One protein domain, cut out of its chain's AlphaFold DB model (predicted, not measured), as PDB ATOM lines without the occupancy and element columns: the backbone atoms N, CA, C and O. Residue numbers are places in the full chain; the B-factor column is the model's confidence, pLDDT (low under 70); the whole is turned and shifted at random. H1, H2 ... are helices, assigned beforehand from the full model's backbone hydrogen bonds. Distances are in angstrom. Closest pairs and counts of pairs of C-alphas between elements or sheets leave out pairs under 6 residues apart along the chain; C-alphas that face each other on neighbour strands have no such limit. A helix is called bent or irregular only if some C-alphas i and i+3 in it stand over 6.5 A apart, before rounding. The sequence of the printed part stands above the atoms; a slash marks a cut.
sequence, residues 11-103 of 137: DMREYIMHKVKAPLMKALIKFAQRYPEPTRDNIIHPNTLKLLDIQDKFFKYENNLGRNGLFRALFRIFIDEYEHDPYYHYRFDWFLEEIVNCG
ATOM      1  N   ASP A  11      24.736  -0.761 -10.862       86.50
ATOM      2  CA  ASP A  11      24.211   0.586 -10.592       86.50
ATOM      3  C   ASP A  11      24.365   1.014  -9.123       86.50
ATOM      4  O   ASP A  11      24.512   2.201  -8.816       86.50
ATOM      5  N   MET A  12      24.384   0.055  -8.189       87.44
ATOM      6  CA  MET A  12      24.523   0.348  -6.761       87.44
ATOM      7  C   MET A  12      25.910   0.907  -6.430       87.44
ATOM      8  O   MET A  12      26.035   1.827  -5.615       87.44
ATOM      9  N   ARG A  13      26.960   0.415  -7.099       88.75
ATOM     10  CA  ARG A  13      28.318   0.949  -6.938       88.75
ATOM     11  C   ARG A  13      28.391   2.406  -7.384       88.75
ATOM     12  O   ARG A  13      28.939   3.237  -6.653       88.75
ATOM     13  N   GLU A  14      27.833   2.731  -8.548       91.38
ATOM     14  CA  GLU A  14      27.788   4.110  -9.049       91.38
ATOM     15  C   GLU A  14      26.981   5.014  -8.115       91.38
ATOM     16  O   GLU A  14      27.435   6.106  -7.754       91.38
ATOM     17  N   TYR A  15      25.832   4.528  -7.638       92.56
ATOM     18  CA  TYR A  15      25.023   5.231  -6.655       92.56
ATOM     19  C   TYR A  15      25.824   5.544  -5.383       92.56
ATOM     20  O   TYR A  15      25.908   6.704  -4.978       92.56
ATOM     21  N   ILE A  16      26.488   4.556  -4.777       91.88
ATOM     22  CA  ILE A  16      27.304   4.766  -3.571       91.88
ATOM     23  C   ILE A  16      28.438   5.756  -3.853       91.88
ATOM     24  O   ILE A  16      28.674   6.675  -3.065       91.88
ATOM     25  N   MET A  17      29.138   5.613  -4.978       90.38
ATOM     26  CA  MET A  17      30.251   6.495  -5.328       90.38
ATOM     27  C   MET A  17      29.808   7.954  -5.494       90.38
ATOM     28  O   MET A  17      30.443   8.855  -4.936       90.38
ATOM     29  N   HIS A  18      28.721   8.197  -6.225       94.19
ATOM     30  CA  HIS A  18      28.316   9.546  -6.622       94.19
ATOM     31  C   HIS A  18      27.310  10.203  -5.675       94.19
ATOM     32  O   HIS A  18      27.374  11.416  -5.480       94.19
ATOM     33  N   LYS A  19      26.392   9.435  -5.082       95.69
ATOM     34  CA  LYS A  19      25.312   9.957  -4.227       95.69
ATOM     35  C   LYS A  19      25.627   9.888  -2.738       95.69
ATOM     36  O   LYS A  19      25.065  10.673  -1.987       95.69
ATOM     37  N   VAL A  20      26.547   9.018  -2.314       93.50
ATOM     38  CA  VAL A  20      26.918   8.879  -0.894       93.50
ATOM     39  C   VAL A  20      28.336   9.384  -0.641       93.50
ATOM     40  O   VAL A  20      28.540  10.349   0.096       93.50
ATOM     41  N   LYS A  21      29.335   8.781  -1.296       93.94
ATOM     42  CA  LYS A  21      30.750   9.052  -1.018       93.94
ATOM     43  C   LYS A  21      31.155  10.470  -1.412       93.94
ATOM     44  O   LYS A  21      31.788  11.157  -0.616       93.94
ATOM     45  N   ALA A  22      30.802  10.927  -2.614       94.44
ATOM     46  CA  ALA A  22      31.195  12.262  -3.068       94.44
ATOM     47  C   ALA A  22      30.615  13.404  -2.198       94.44
ATOM     48  O   ALA A  22      31.388  14.290  -1.820       94.44
ATOM     49  N   PRO A  23      29.320  13.405  -1.812       97.12
ATOM     50  CA  PRO A  23      28.793  14.386  -0.862       97.12
ATOM     51  C   PRO A  23      29.451  14.306   0.518       97.12
ATOM     52  O   PRO A  23      29.836  15.342   1.059       97.12
ATOM     53  N   LEU A  24      29.654  13.095   1.050       96.75
ATOM     54  CA  LEU A  24      30.294  12.900   2.352       96.75
ATOM     55  C   LEU A  24      31.717  13.466   2.376       96.75
ATOM     56  O   LEU A  24      32.087  14.167   3.311       96.75
ATOM     57  N   MET A  25      32.505  13.240   1.324       97.31
ATOM     58  CA  MET A  25      33.845  13.826   1.224       97.31
ATOM     59  C   MET A  25      33.819  15.350   1.257       97.31
ATOM     60  O   MET A  25      34.630  15.958   1.948       97.31
ATOM     61  N   LYS A  26      32.886  15.979   0.531       97.50
ATOM     62  CA  LYS A  26      32.738  17.441   0.551       97.50
ATOM     63  C   LYS A  26      32.374  17.937   1.951       97.50
ATOM     64  O   LYS A  26      32.891  18.968   2.372       97.50
ATOM     65  N   ALA A  27      31.509  17.212   2.659       97.88
ATOM     66  CA  ALA A  27      31.135  17.534   4.032       97.88
ATOM     67  C   ALA A  27      32.335  17.426   4.985       97.88
ATOM     68  O   ALA A  27      32.587  18.367   5.730       97.88
ATOM     69  N   LEU A  28      33.120  16.346   4.901       97.44
ATOM     70  CA  LEU A  28      34.330  16.156   5.707       97.44
ATOM     71  C   LEU A  28      35.374  17.247   5.449       97.44
ATOM     72  O   LEU A  28      35.919  17.801   6.397       97.44
ATOM     73  N   ILE A  29      35.605  17.613   4.183       98.00
ATOM     74  CA  ILE A  29      36.534  18.697   3.828       98.00
ATOM     75  C   ILE A  29      36.082  20.024   4.444       98.00
ATOM     76  O   ILE A  29      36.885  20.724   5.050       98.00
ATOM     77  N   LYS A  30      34.791  20.361   4.331       98.12
ATOM     78  CA  LYS A  30      34.239  21.575   4.951       98.12
ATOM     79  C   LYS A  30      34.304  21.535   6.477       98.12
ATOM     80  O   LYS A  30      34.505  22.570   7.100       98.12
ATOM     81  N   PHE A  31      34.103  20.368   7.078       97.44
ATOM     82  CA  PHE A  31      34.180  20.198   8.524       97.44
ATOM     83  C   PHE A  31      35.614  20.394   9.032       97.44
ATOM     84  O   PHE A  31      35.815  21.171   9.959       97.44
ATOM     85  N   ALA A  32      36.608  19.801   8.365       97.94
ATOM     86  CA  ALA A  32      38.020  19.951   8.716       97.94
ATOM     87  C   ALA A  32      38.500  21.411   8.688       97.94
ATOM     88  O   ALA A  32      39.367  21.793   9.463       97.94
ATOM     89  N   GLN A  33      37.914  22.263   7.842       96.56
ATOM     90  CA  GLN A  33      38.243  23.694   7.798       96.56
ATOM     91  C   GLN A  33      37.906  24.459   9.090       96.56
ATOM     92  O   GLN A  33      38.319  25.607   9.221       96.56
ATOM     93  N   ARG A  34      37.159  23.855  10.023       96.75
ATOM     94  CA  ARG A  34      36.877  24.434  11.345       96.75
ATOM     95  C   ARG A  34      38.026  24.272  12.334       96.75
ATOM     96  O   ARG A  34      38.059  25.007  13.315       96.75
ATOM     97  N   TYR A  35      38.927  23.332  12.080       95.56
ATOM     98  CA  TYR A  35      40.123  23.140  12.882       95.56
ATOM     99  C   TYR A  35      41.274  23.994  12.323       95.56
ATOM    100  O   TYR A  35      41.311  24.232  11.101       95.56
ATOM    101  N   PRO A  36      42.186  24.492  13.185       95.19
ATOM    102  CA  PRO A  36      43.393  25.175  12.729       95.19
ATOM    103  C   PRO A  36      44.225  24.258  11.819       95.19
ATOM    104  O   PRO A  36      44.071  23.045  11.827       95.19
ATOM    105  N   GLU A  37      45.088  24.826  10.972       96.44
ATOM    106  CA  GLU A  37      46.060  23.981  10.269       96.44
ATOM    107  C   GLU A  37      47.165  23.590  11.258       96.44
ATOM    108  O   GLU A  37      47.770  24.499  11.836       96.44
ATOM    109  N   PRO A  38      47.457  22.293  11.448       96.88
ATOM    110  CA  PRO A  38      48.554  21.872  12.298       96.88
ATOM    111  C   PRO A  38      49.889  22.240  11.641       96.88
ATOM    112  O   PRO A  38      50.153  21.923  10.481       96.88
ATOM    113  N   THR A  39      50.741  22.929  12.387       97.44
ATOM    114  CA  THR A  39      52.084  23.353  11.990       97.44
ATOM    115  C   THR A  39      53.068  23.023  13.105       97.44
ATOM    116  O   THR A  39      52.696  22.771  14.247       97.44
ATOM    117  N   ARG A  40      54.368  23.041  12.803       97.50
ATOM    118  CA  ARG A  40      55.391  22.804  13.836       97.50
ATOM    119  C   ARG A  40      55.386  23.860  14.944       97.50
ATOM    120  O   ARG A  40      55.846  23.566  16.037       97.50
ATOM    121  N   ASP A  41      54.863  25.051  14.661       97.88
ATOM    122  CA  ASP A  41      54.839  26.173  15.600       97.88
ATOM    123  C   ASP A  41      53.631  26.136  16.548       97.88
ATOM    124  O   ASP A  41      53.658  26.784  17.592       97.88
ATOM    125  N   ASN A  42      52.562  25.410  16.194       96.88
ATOM    126  CA  ASN A  42      51.336  25.328  16.998       96.88
ATOM    127  C   ASN A  42      51.093  23.949  17.632       96.88
ATOM    128  O   ASN A  42      50.039  23.741  18.229       96.88
ATOM    129  N   ILE A  43      52.073  23.046  17.544       97.38
ATOM    130  CA  ILE A  43      52.038  21.710  18.143       97.38
ATOM    131  C   ILE A  43      52.983  21.648  19.340       97.38
ATOM    132  O   ILE A  43      54.136  22.070  19.279       97.38
ATOM    133  N   ILE A  44      52.484  21.071  20.425       96.62
ATOM    134  CA  ILE A  44      53.145  20.923  21.715       96.62
ATOM    135  C   ILE A  44      53.639  19.483  21.886       96.62
ATOM    136  O   ILE A  44      54.742  19.266  22.397       96.62
ATOM    137  N   HIS A  45      52.855  18.480  21.476       96.00
ATOM    138  CA  HIS A  45      53.206  17.089  21.753       96.00
ATOM    139  C   HIS A  45      54.220  16.505  20.747       96.00
ATOM    140  O   HIS A  45      54.020  16.557  19.531       96.00
ATOM    141  N   PRO A  46      55.298  15.843  21.225       95.94
ATOM    142  CA  PRO A  46      56.311  15.258  20.342       95.94
ATOM    143  C   PRO A  46      55.780  14.187  19.381       95.94
ATOM    144  O   PRO A  46      56.289  14.050  18.270       95.94
ATOM    145  N   ASN A  47      54.774  13.408  19.787       95.69
ATOM    146  CA  ASN A  47      54.179  12.398  18.909       95.69
ATOM    147  C   ASN A  47      53.336  13.034  17.801       95.69
ATOM    148  O   ASN A  47      53.372  12.557  16.669       95.69
ATOM    149  N   THR A  48      52.684  14.161  18.071       97.38
ATOM    150  CA  THR A  48      51.971  14.941  17.057       97.38
ATOM    151  C   THR A  48      52.928  15.502  16.001       97.38
ATOM    152  O   THR A  48      52.626  15.453  14.809       97.38
ATOM    153  N   LEU A  49      54.141  15.921  16.387       97.44
ATOM    154  CA  LEU A  49      55.182  16.294  15.415       97.44
ATOM    155  C   LEU A  49      55.553  15.127  14.484       97.44
ATOM    156  O   LEU A  49      55.742  15.336  13.288       97.44
ATOM    157  N   LYS A  50      55.590  13.887  14.992       96.50
ATOM    158  CA  LYS A  50      55.794  12.698  14.143       96.50
ATOM    159  C   LYS A  50      54.609  12.461  13.204       96.50
ATOM    160  O   LYS A  50      54.814  12.011  12.080       96.50
ATOM    161  N   LEU A  51      53.380  12.747  13.639       96.94
ATOM    162  CA  LEU A  51      52.197  12.659  12.776       96.94
ATOM    163  C   LEU A  51      52.263  13.673  11.627       96.94
ATOM    164  O   LEU A  51      51.927  13.311  10.498       96.94
ATOM    165  N   LEU A  52      52.765  14.889  11.875       97.19
ATOM    166  CA  LEU A  52      53.083  15.844  10.808       97.19
ATOM    167  C   LEU A  52      54.148  15.300   9.851       97.19
ATOM    168  O   LEU A  52      53.948  15.333   8.640       97.19
ATOM    169  N   ASP A  53      55.244  14.730  10.362       97.12
ATOM    170  CA  ASP A  53      56.285  14.139   9.504       97.12
ATOM    171  C   ASP A  53      55.713  13.019   8.611       97.12
ATOM    172  O   ASP A  53      56.078  12.880   7.438       97.12
ATOM    173  N   ILE A  54      54.786  12.219   9.151       96.12
ATOM    174  CA  ILE A  54      54.069  11.173   8.412       96.12
ATOM    175  C   ILE A  54      53.139  11.786   7.361       96.12
ATOM    176  O   ILE A  54      53.097  11.279   6.240       96.12
ATOM    177  N   GLN A  55      52.415  12.857   7.691       96.75
ATOM    178  CA  GLN A  55      51.560  13.587   6.754       96.75
ATOM    179  C   GLN A  55      52.383  14.147   5.584       96.75
ATOM    180  O   GLN A  55      52.037  13.917   4.421       96.75
ATOM    181  N   ASP A  56      53.497  14.820   5.875       96.38
ATOM    182  CA  ASP A  56      54.420  15.363   4.875       96.38
ATOM    183  C   ASP A  56      54.951  14.248   3.967       96.38
ATOM    184  O   ASP A  56      54.911  14.346   2.736       96.38
ATOM    185  N   LYS A  57      55.383  13.132   4.567       94.06
ATOM    186  CA  LYS A  57      55.841  11.950   3.829       94.06
ATOM    187  C   LYS A  57      54.726  11.339   2.978       94.06
ATOM    188  O   LYS A  57      54.987  10.930   1.851       94.06
ATOM    189  N   PHE A  58      53.492  11.291   3.476       94.88
ATOM    190  CA  PHE A  58      52.340  10.799   2.722       94.88
ATOM    191  C   PHE A  58      52.092  11.657   1.477       94.88
ATOM    192  O   PHE A  58      52.039  11.120   0.374       94.88
ATOM    193  N   PHE A  59      52.012  12.984   1.617       95.69
ATOM    194  CA  PHE A  59      51.756  13.882   0.482       95.69
ATOM    195  C   PHE A  59      52.939  14.059  -0.464       95.69
ATOM    196  O   PHE A  59      52.739  14.474  -1.604       95.69
ATOM    197  N   LYS A  60      54.153  13.708  -0.034       94.00
ATOM    198  CA  LYS A  60      55.294  13.557  -0.939       94.00
ATOM    199  C   LYS A  60      55.060  12.444  -1.968       94.00
ATOM    200  O   LYS A  60      55.525  12.567  -3.098       94.00
ATOM    201  N   TYR A  61      54.371  11.367  -1.586       92.88
ATOM    202  CA  TYR A  61      54.164  10.196  -2.443       92.88
ATOM    203  C   TYR A  61      52.771  10.134  -3.079       92.88
ATOM    204  O   TYR A  61      52.645   9.675  -4.211       92.88
ATOM    205  N   GLU A  62      51.728  10.600  -2.400       94.00
ATOM    206  CA  GLU A  62      50.358  10.626  -2.920       94.00
ATOM    207  C   GLU A  62      50.223  11.604  -4.098       94.00
ATOM    208  O   GLU A  62      50.436  12.808  -3.955       94.00
ATOM    209  N   ASN A  63      49.810  11.100  -5.262       93.62
ATOM    210  CA  ASN A  63      49.646  11.894  -6.482       93.62
ATOM    211  C   ASN A  63      48.176  12.011  -6.945       93.62
ATOM    212  O   ASN A  63      47.884  12.654  -7.957       93.62
ATOM    213  N   ASN A  64      47.227  11.422  -6.210       93.88
ATOM    214  CA  ASN A  64      45.809  11.454  -6.545       93.88
ATOM    215  C   ASN A  64      45.188  12.818  -6.224       93.88
ATOM    216  O   ASN A  64      44.626  13.049  -5.146       93.88
ATOM    217  N   LEU A  65      45.215  13.720  -7.207       91.12
ATOM    218  CA  LEU A  65      44.636  15.061  -7.088       91.12
ATOM    219  C   LEU A  65      43.154  15.036  -6.673       91.12
ATOM    220  O   LEU A  65      42.714  15.883  -5.898       91.12
ATOM    221  N   GLY A  66      42.390  14.030  -7.115       91.81
ATOM    222  CA  GLY A  66      40.970  13.883  -6.780       91.81
ATOM    223  C   GLY A  66      40.693  13.450  -5.335       91.81
ATOM    224  O   GLY A  66      39.549  13.536  -4.877       91.81
ATOM    225  N   ARG A  67      41.707  12.970  -4.602       93.69
ATOM    226  CA  ARG A  67      41.587  12.519  -3.202       93.69
ATOM    227  C   ARG A  67      42.413  13.343  -2.221       93.69
ATOM    228  O   ARG A  67      42.136  13.269  -1.027       93.69
ATOM    229  N   ASN A  68      43.339  14.168  -2.707       95.00
ATOM    230  CA  ASN A  68      44.233  14.978  -1.883       95.00
ATOM    231  C   ASN A  68      43.480  15.798  -0.819       95.00
ATOM    232  O   ASN A  68      43.789  15.701   0.366       95.00
ATOM    233  N   GLY A  69      42.419  16.510  -1.218       96.19
ATOM    234  CA  GLY A  69      41.620  17.317  -0.290       96.19
ATOM    235  C   GLY A  69      40.989  16.508   0.848       96.19
ATOM    236  O   GLY A  69      40.959  16.974   1.982       96.19
ATOM    237  N   LEU A  70      40.542  15.275   0.575       97.19
ATOM    238  CA  LEU A  70      40.003  14.393   1.611       97.19
ATOM    239  C   LEU A  70      41.098  13.961   2.585       97.19
ATOM    240  O   LEU A  70      40.889  14.045   3.788       97.19
ATOM    241  N   PHE A  71      42.251  13.508   2.089       97.50
ATOM    242  CA  PHE A  71      43.337  13.088   2.973       97.50
ATOM    243  C   PHE A  71      43.845  14.244   3.833       97.50
ATOM    244  O   PHE A  71      44.077  14.040   5.018       97.50
ATOM    245  N   ARG A  72      43.947  15.464   3.287       97.50
ATOM    246  CA  ARG A  72      44.343  16.642   4.076       97.50
ATOM    247  C   ARG A  72      43.343  16.916   5.188       97.50
ATOM    248  O   ARG A  72      43.747  17.117   6.324       97.50
ATOM    249  N   ALA A  73      42.052  16.854   4.867       97.94
ATOM    250  CA  ALA A  73      40.982  17.006   5.845       97.94
ATOM    251  C   ALA A  73      41.051  15.941   6.952       97.94
ATOM    252  O   ALA A  73      40.920  16.279   8.122       97.94
ATOM    253  N   LEU A  74      41.290  14.675   6.591       97.75
ATOM    254  CA  LEU A  74      41.417  13.583   7.557       97.75
ATOM    255  C   LEU A  74      42.648  13.742   8.448       97.75
ATOM    256  O   LEU A  74      42.514  13.611   9.658       97.75
ATOM    257  N   PHE A  75      43.817  14.046   7.878       98.19
ATOM    258  CA  PHE A  75      45.021  14.294   8.670       98.19
ATOM    259  C   PHE A  75      44.847  15.487   9.603       98.19
ATOM    260  O   PHE A  75      45.242  15.378  10.751       98.19
ATOM    261  N   ARG A  76      44.240  16.584   9.137       98.19
ATOM    262  CA  ARG A  76      43.967  17.756   9.973       98.19
ATOM    263  C   ARG A  76      43.120  17.372  11.186       98.19
ATOM    264  O   ARG A  76      43.616  17.440  12.298       98.19
ATOM    265  N   ILE A  77      41.914  16.834  10.956       97.62
ATOM    266  CA  ILE A  77      41.018  16.384  12.039       97.62
ATOM    267  C   ILE A  77      41.756  15.430  12.981       97.62
ATOM    268  O   ILE A  77      41.680  15.571  14.191       97.62
ATOM    269  N   PHE A  78      42.476  14.454  12.430       97.62
ATOM    270  CA  PHE A  78      43.159  13.454  13.235       97.62
ATOM    271  C   PHE A  78      44.264  14.051  14.119       97.62
ATOM    272  O   PHE A  78      44.335  13.733  15.301       97.62
ATOM    273  N   ILE A  79      45.111  14.909  13.549       98.00
ATOM    274  CA  ILE A  79      46.213  15.557  14.261       98.00
ATOM    275  C   ILE A  79      45.669  16.507  15.328       98.00
ATOM    276  O   ILE A  79      46.150  16.462  16.454       98.00
ATOM    277  N   ASP A  80      44.647  17.302  15.008       97.12
ATOM    278  CA  ASP A  80      44.053  18.243  15.959       97.12
ATOM    279  C   ASP A  80      43.373  17.525  17.134       97.12
ATOM    280  O   ASP A  80      43.557  17.917  18.284       97.12
ATOM    281  N   GLU A  81      42.622  16.447  16.881       96.62
ATOM    282  CA  GLU A  81      41.998  15.650  17.950       96.62
ATOM    283  C   GLU A  81      43.051  14.948  18.820       96.62
ATOM    284  O   GLU A  81      42.909  14.892  20.041       96.62
ATOM    285  N   TYR A  82      44.133  14.443  18.217       97.44
ATOM    286  CA  TYR A  82      45.237  13.831  18.961       97.44
ATOM    287  C   TYR A  82      46.012  14.861  19.806       97.44
ATOM    288  O   TYR A  82      46.423  14.559  20.926       97.44
ATOM    289  N   GLU A  83      46.190  16.080  19.291       96.75
ATOM    290  CA  GLU A  83      46.902  17.163  19.976       96.75
ATOM    291  C   GLU A  83      46.098  17.761  21.134       96.75
ATOM    292  O   GLU A  83      46.660  18.065  22.186       96.75
ATOM    293  N   HIS A  84      44.789  17.949  20.956       95.94
ATOM    294  CA  HIS A  84      43.977  18.733  21.887       95.94
ATOM    295  C   HIS A  84      43.156  17.911  22.880       95.94
ATOM    296  O   HIS A  84      42.803  18.448  23.933       95.94
ATOM    297  N   ASP A  85      42.835  16.649  22.578       95.19
ATOM    298  CA  ASP A  85      41.977  15.827  23.432       95.19
ATOM    299  C   ASP A  85      42.745  14.643  24.056       95.19
ATOM    300  O   ASP A  85      42.963  13.609  23.405       95.19
ATOM    301  N   PRO A  86      43.089  14.722  25.360       93.31
ATOM    302  CA  PRO A  86      43.713  13.618  26.085       93.31
ATOM    303  C   PRO A  86      42.909  12.312  26.020       93.31
ATOM    304  O   PRO A  86      43.484  11.225  26.108       93.31
ATOM    305  N   TYR A  87      41.580  12.382  25.864       95.12
ATOM    306  CA  TYR A  87      40.735  11.199  25.737       95.12
ATOM    307  C   TYR A  87      41.107  10.374  24.501       95.12
ATOM    308  O   TYR A  87      41.237   9.146  24.609       95.12
ATOM    309  N   TYR A  88      41.281  11.018  23.344       94.06
ATOM    310  CA  TYR A  88      41.646  10.340  22.101       94.06
ATOM    311  C   TYR A  88      43.139  10.036  22.031       94.06
ATOM    312  O   TYR A  88      43.492   8.941  21.595       94.06
ATOM    313  N   HIS A  89      43.990  10.935  22.533       94.69
ATOM    314  CA  HIS A  89      45.445  10.772  22.565       94.69
ATOM    315  C   HIS A  89      45.856   9.412  23.144       94.69
ATOM    316  O   HIS A  89      46.431   8.581  22.442       94.69
ATOM    317  N   TYR A  90      45.495   9.128  24.401       95.12
ATOM    318  CA  TYR A  90      45.945   7.903  25.073       95.12
ATOM    319  C   TYR A  90      45.336   6.626  24.487       95.12
ATOM    320  O   TYR A  90      45.957   5.566  24.513       95.12
ATOM    321  N   ARG A  91      44.117   6.702  23.940       97.44
ATOM    322  CA  ARG A  91      43.483   5.557  23.268       97.44
ATOM    323  C   ARG A  91      44.150   5.255  21.939       97.44
ATOM    324  O   ARG A  91      44.250   4.088  21.568       97.44
ATOM    325  N   PHE A  92      44.584   6.292  21.230       96.06
ATOM    326  CA  PHE A  92      45.324   6.123  19.995       96.06
ATOM    327  C   PHE A  92      46.729   5.578  20.254       96.06
ATOM    328  O   PHE A  92      47.142   4.660  19.551       96.06
ATOM    329  N   ASP A  93      47.414   6.057  21.295       96.25
ATOM    330  CA  ASP A  93      48.702   5.498  21.721       96.25
ATOM    331  C   ASP A  93      48.577   4.010  22.046       96.25
ATOM    332  O   ASP A  93      49.271   3.192  21.443       96.25
ATOM    333  N   TRP A  94      47.614   3.643  22.896       97.50
ATOM    334  CA  TRP A  94      47.332   2.241  23.204       97.50
ATOM    335  C   TRP A  94      47.002   1.421  21.944       97.50
ATOM    336  O   TRP A  94      47.486   0.308  21.767       97.50
ATOM    337  N   PHE A  95      46.215   1.971  21.015       97.06
ATOM    338  CA  PHE A  95      45.907   1.297  19.752       97.06
ATOM    339  C   PHE A  95      47.158   1.060  18.886       97.06
ATOM    340  O   PHE A  95      47.298  -0.009  18.288       97.06
ATOM    341  N   LEU A  96      48.080   2.026  18.821       93.94
ATOM    342  CA  LEU A  96      49.357   1.866  18.122       93.94
ATOM    343  C   LEU A  96      50.262   0.836  18.805       93.94
ATOM    344  O   LEU A  96      50.900   0.043  18.109       93.94
ATOM    345  N   GLU A  97      50.299   0.819  20.137       94.56
ATOM    346  CA  GLU A  97      51.000  -0.208  20.913       94.56
ATOM    347  C   GLU A  97      50.473  -1.600  20.560       94.56
ATOM    348  O   GLU A  97      51.262  -2.486  20.236       94.56
ATOM    349  N   GLU A  98      49.153  -1.784  20.506       97.69
ATOM    350  CA  GLU A  98      48.546  -3.065  20.141       97.69
ATOM    351  C   GLU A  98      48.872  -3.491  18.700       97.69
ATOM    352  O   GLU A  98      49.149  -4.668  18.449       97.69
ATOM    353  N   ILE A  99      48.924  -2.555  17.746       93.50
ATOM    354  CA  ILE A  99      49.371  -2.834  16.368       93.50
ATOM    355  C   ILE A  99      50.810  -3.365  16.356       93.50
ATOM    356  O   ILE A  99      51.114  -4.333  15.651       93.50
ATOM    357  N   VAL A 100      51.699  -2.751  17.136       89.12
ATOM    358  CA  VAL A 100      53.100  -3.179  17.238       89.12
ATOM    359  C   VAL A 100      53.195  -4.540  17.934       89.12
ATOM    360  O   VAL A 100      53.841  -5.450  17.412       89.12
ATOM    361  N   ASN A 101      52.497  -4.711  19.057       90.19
ATOM    362  CA  ASN A 101      52.510  -5.925  19.874       90.19
ATOM    363  C   ASN A 101      51.954  -7.145  19.129       90.19
ATOM    364  O   ASN A 101      52.479  -8.249  19.273       90.19
ATOM    365  N   CYS A 102      50.928  -6.968  18.289       93.62
ATOM    366  CA  CYS A 102      50.373  -8.062  17.487       93.62
ATOM    367  C   CYS A 102      51.215  -8.413  16.247       93.62
ATOM    368  O   CYS A 102      50.855  -9.321  15.493       93.62
ATOM    369  N   GLY A 103      52.336  -7.717  16.023       90.94
ATOM    370  CA  GLY A 103      53.225  -7.970  14.895       90.94
ATOM    371  C   GLY A 103      52.589  -7.605  13.555       90.94
ATOM    372  O   GLY A 103      52.761  -8.342  12.576       90.94
TER     373      GLY A 103
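What this domain is: This is residues 11 to 103 of the 137 residues of an uncharacterized protein of marine sediment metagenome (UniProt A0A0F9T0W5). A helical hairpin of H2 and H3, nearly antiparallel, makes the body, and two helical arms reach out from it: H1 starts far off and meets the side of H3 with its last part, while H4 turns off sharply at the end of H3. Residues 11 to 23, which belong to H1, and residues 94 to 103, of which 94 to 101 belong to H4, stick out, and the long link of residues 33 to 45 leads from H1 to H2. The printed part has 93 residues with four named helices, H1, H2, H3 and H4 in that order, and no named strand; the class is all helix. The whole is loose, with a radius of gyration of the C-alphas of 15.5 A and spans of 45 by 34 by 28 A.

Where its parts are: H1 is residues 11 to 32, 30.6 A from first to last C-alpha, and begins with C-alpha 11 at (24.211, 0.586, -10.592). It is neither bent nor irregular, but only just: C-alphas 19 and 22 are 6.4 A apart. H2 is residues 46 to 61, 23.4 A long. H3 is residues 65 to 84, 29.2 A long, with C-alpha 84 at (43.977, 18.733, 21.887); it is irregular, with C-alphas 66 and 69 at 7.4 A. H4 is residues 86 to 101, 22.3 A long, and ends with C-alpha 101 at (52.510, -5.925, 19.874). H4 is neither bent nor irregular, but only just: C-alphas 87 and 90 are 6.2 A apart.

How they stand to each other: H3 is the hub and touches the other three helices. H2 and H3 form a helical hairpin, running opposite ways at a shallow tilt of 3 degrees; their closest C-alphas are those of Thr 48 and Glu 83, 6.3 A apart. H1 touches H3 with residues 25 to 32 alone, the closest C-alphas being those of Ala 32 and Ala 73 at 5.1 A. H1 and H3 run the same way at a steep tilt of 47 degrees. H3 and H4 touch only at the corner by their link, with C-alphas 82 and 89 closest at 4.7 A. They run opposite ways at a steep tilt of 69 degrees, only just short of about perpendicular. H1 and H2, H1 and H4, and H2 and H4 are apart. The O i to N i+4 pairs within hydrogen-bond range are 15 of 18 in H1, 11 of 12 in H2, 14 of 16 in H3 and 11 of 12 in H4.

The domain as a whole: The C-alphas farthest apart are those of Asp 11 and Ile 44, at 47.9 A. Without the stretches that stand free, the body has 70 residues and spans 32 by 25 by 23 A. The link from H1 to H2 is long; those from H2 to H3 and from H3 to H4 are tight. The printed part has no cut, its mean pLDDT is 95.4, and no printed residue is under 70.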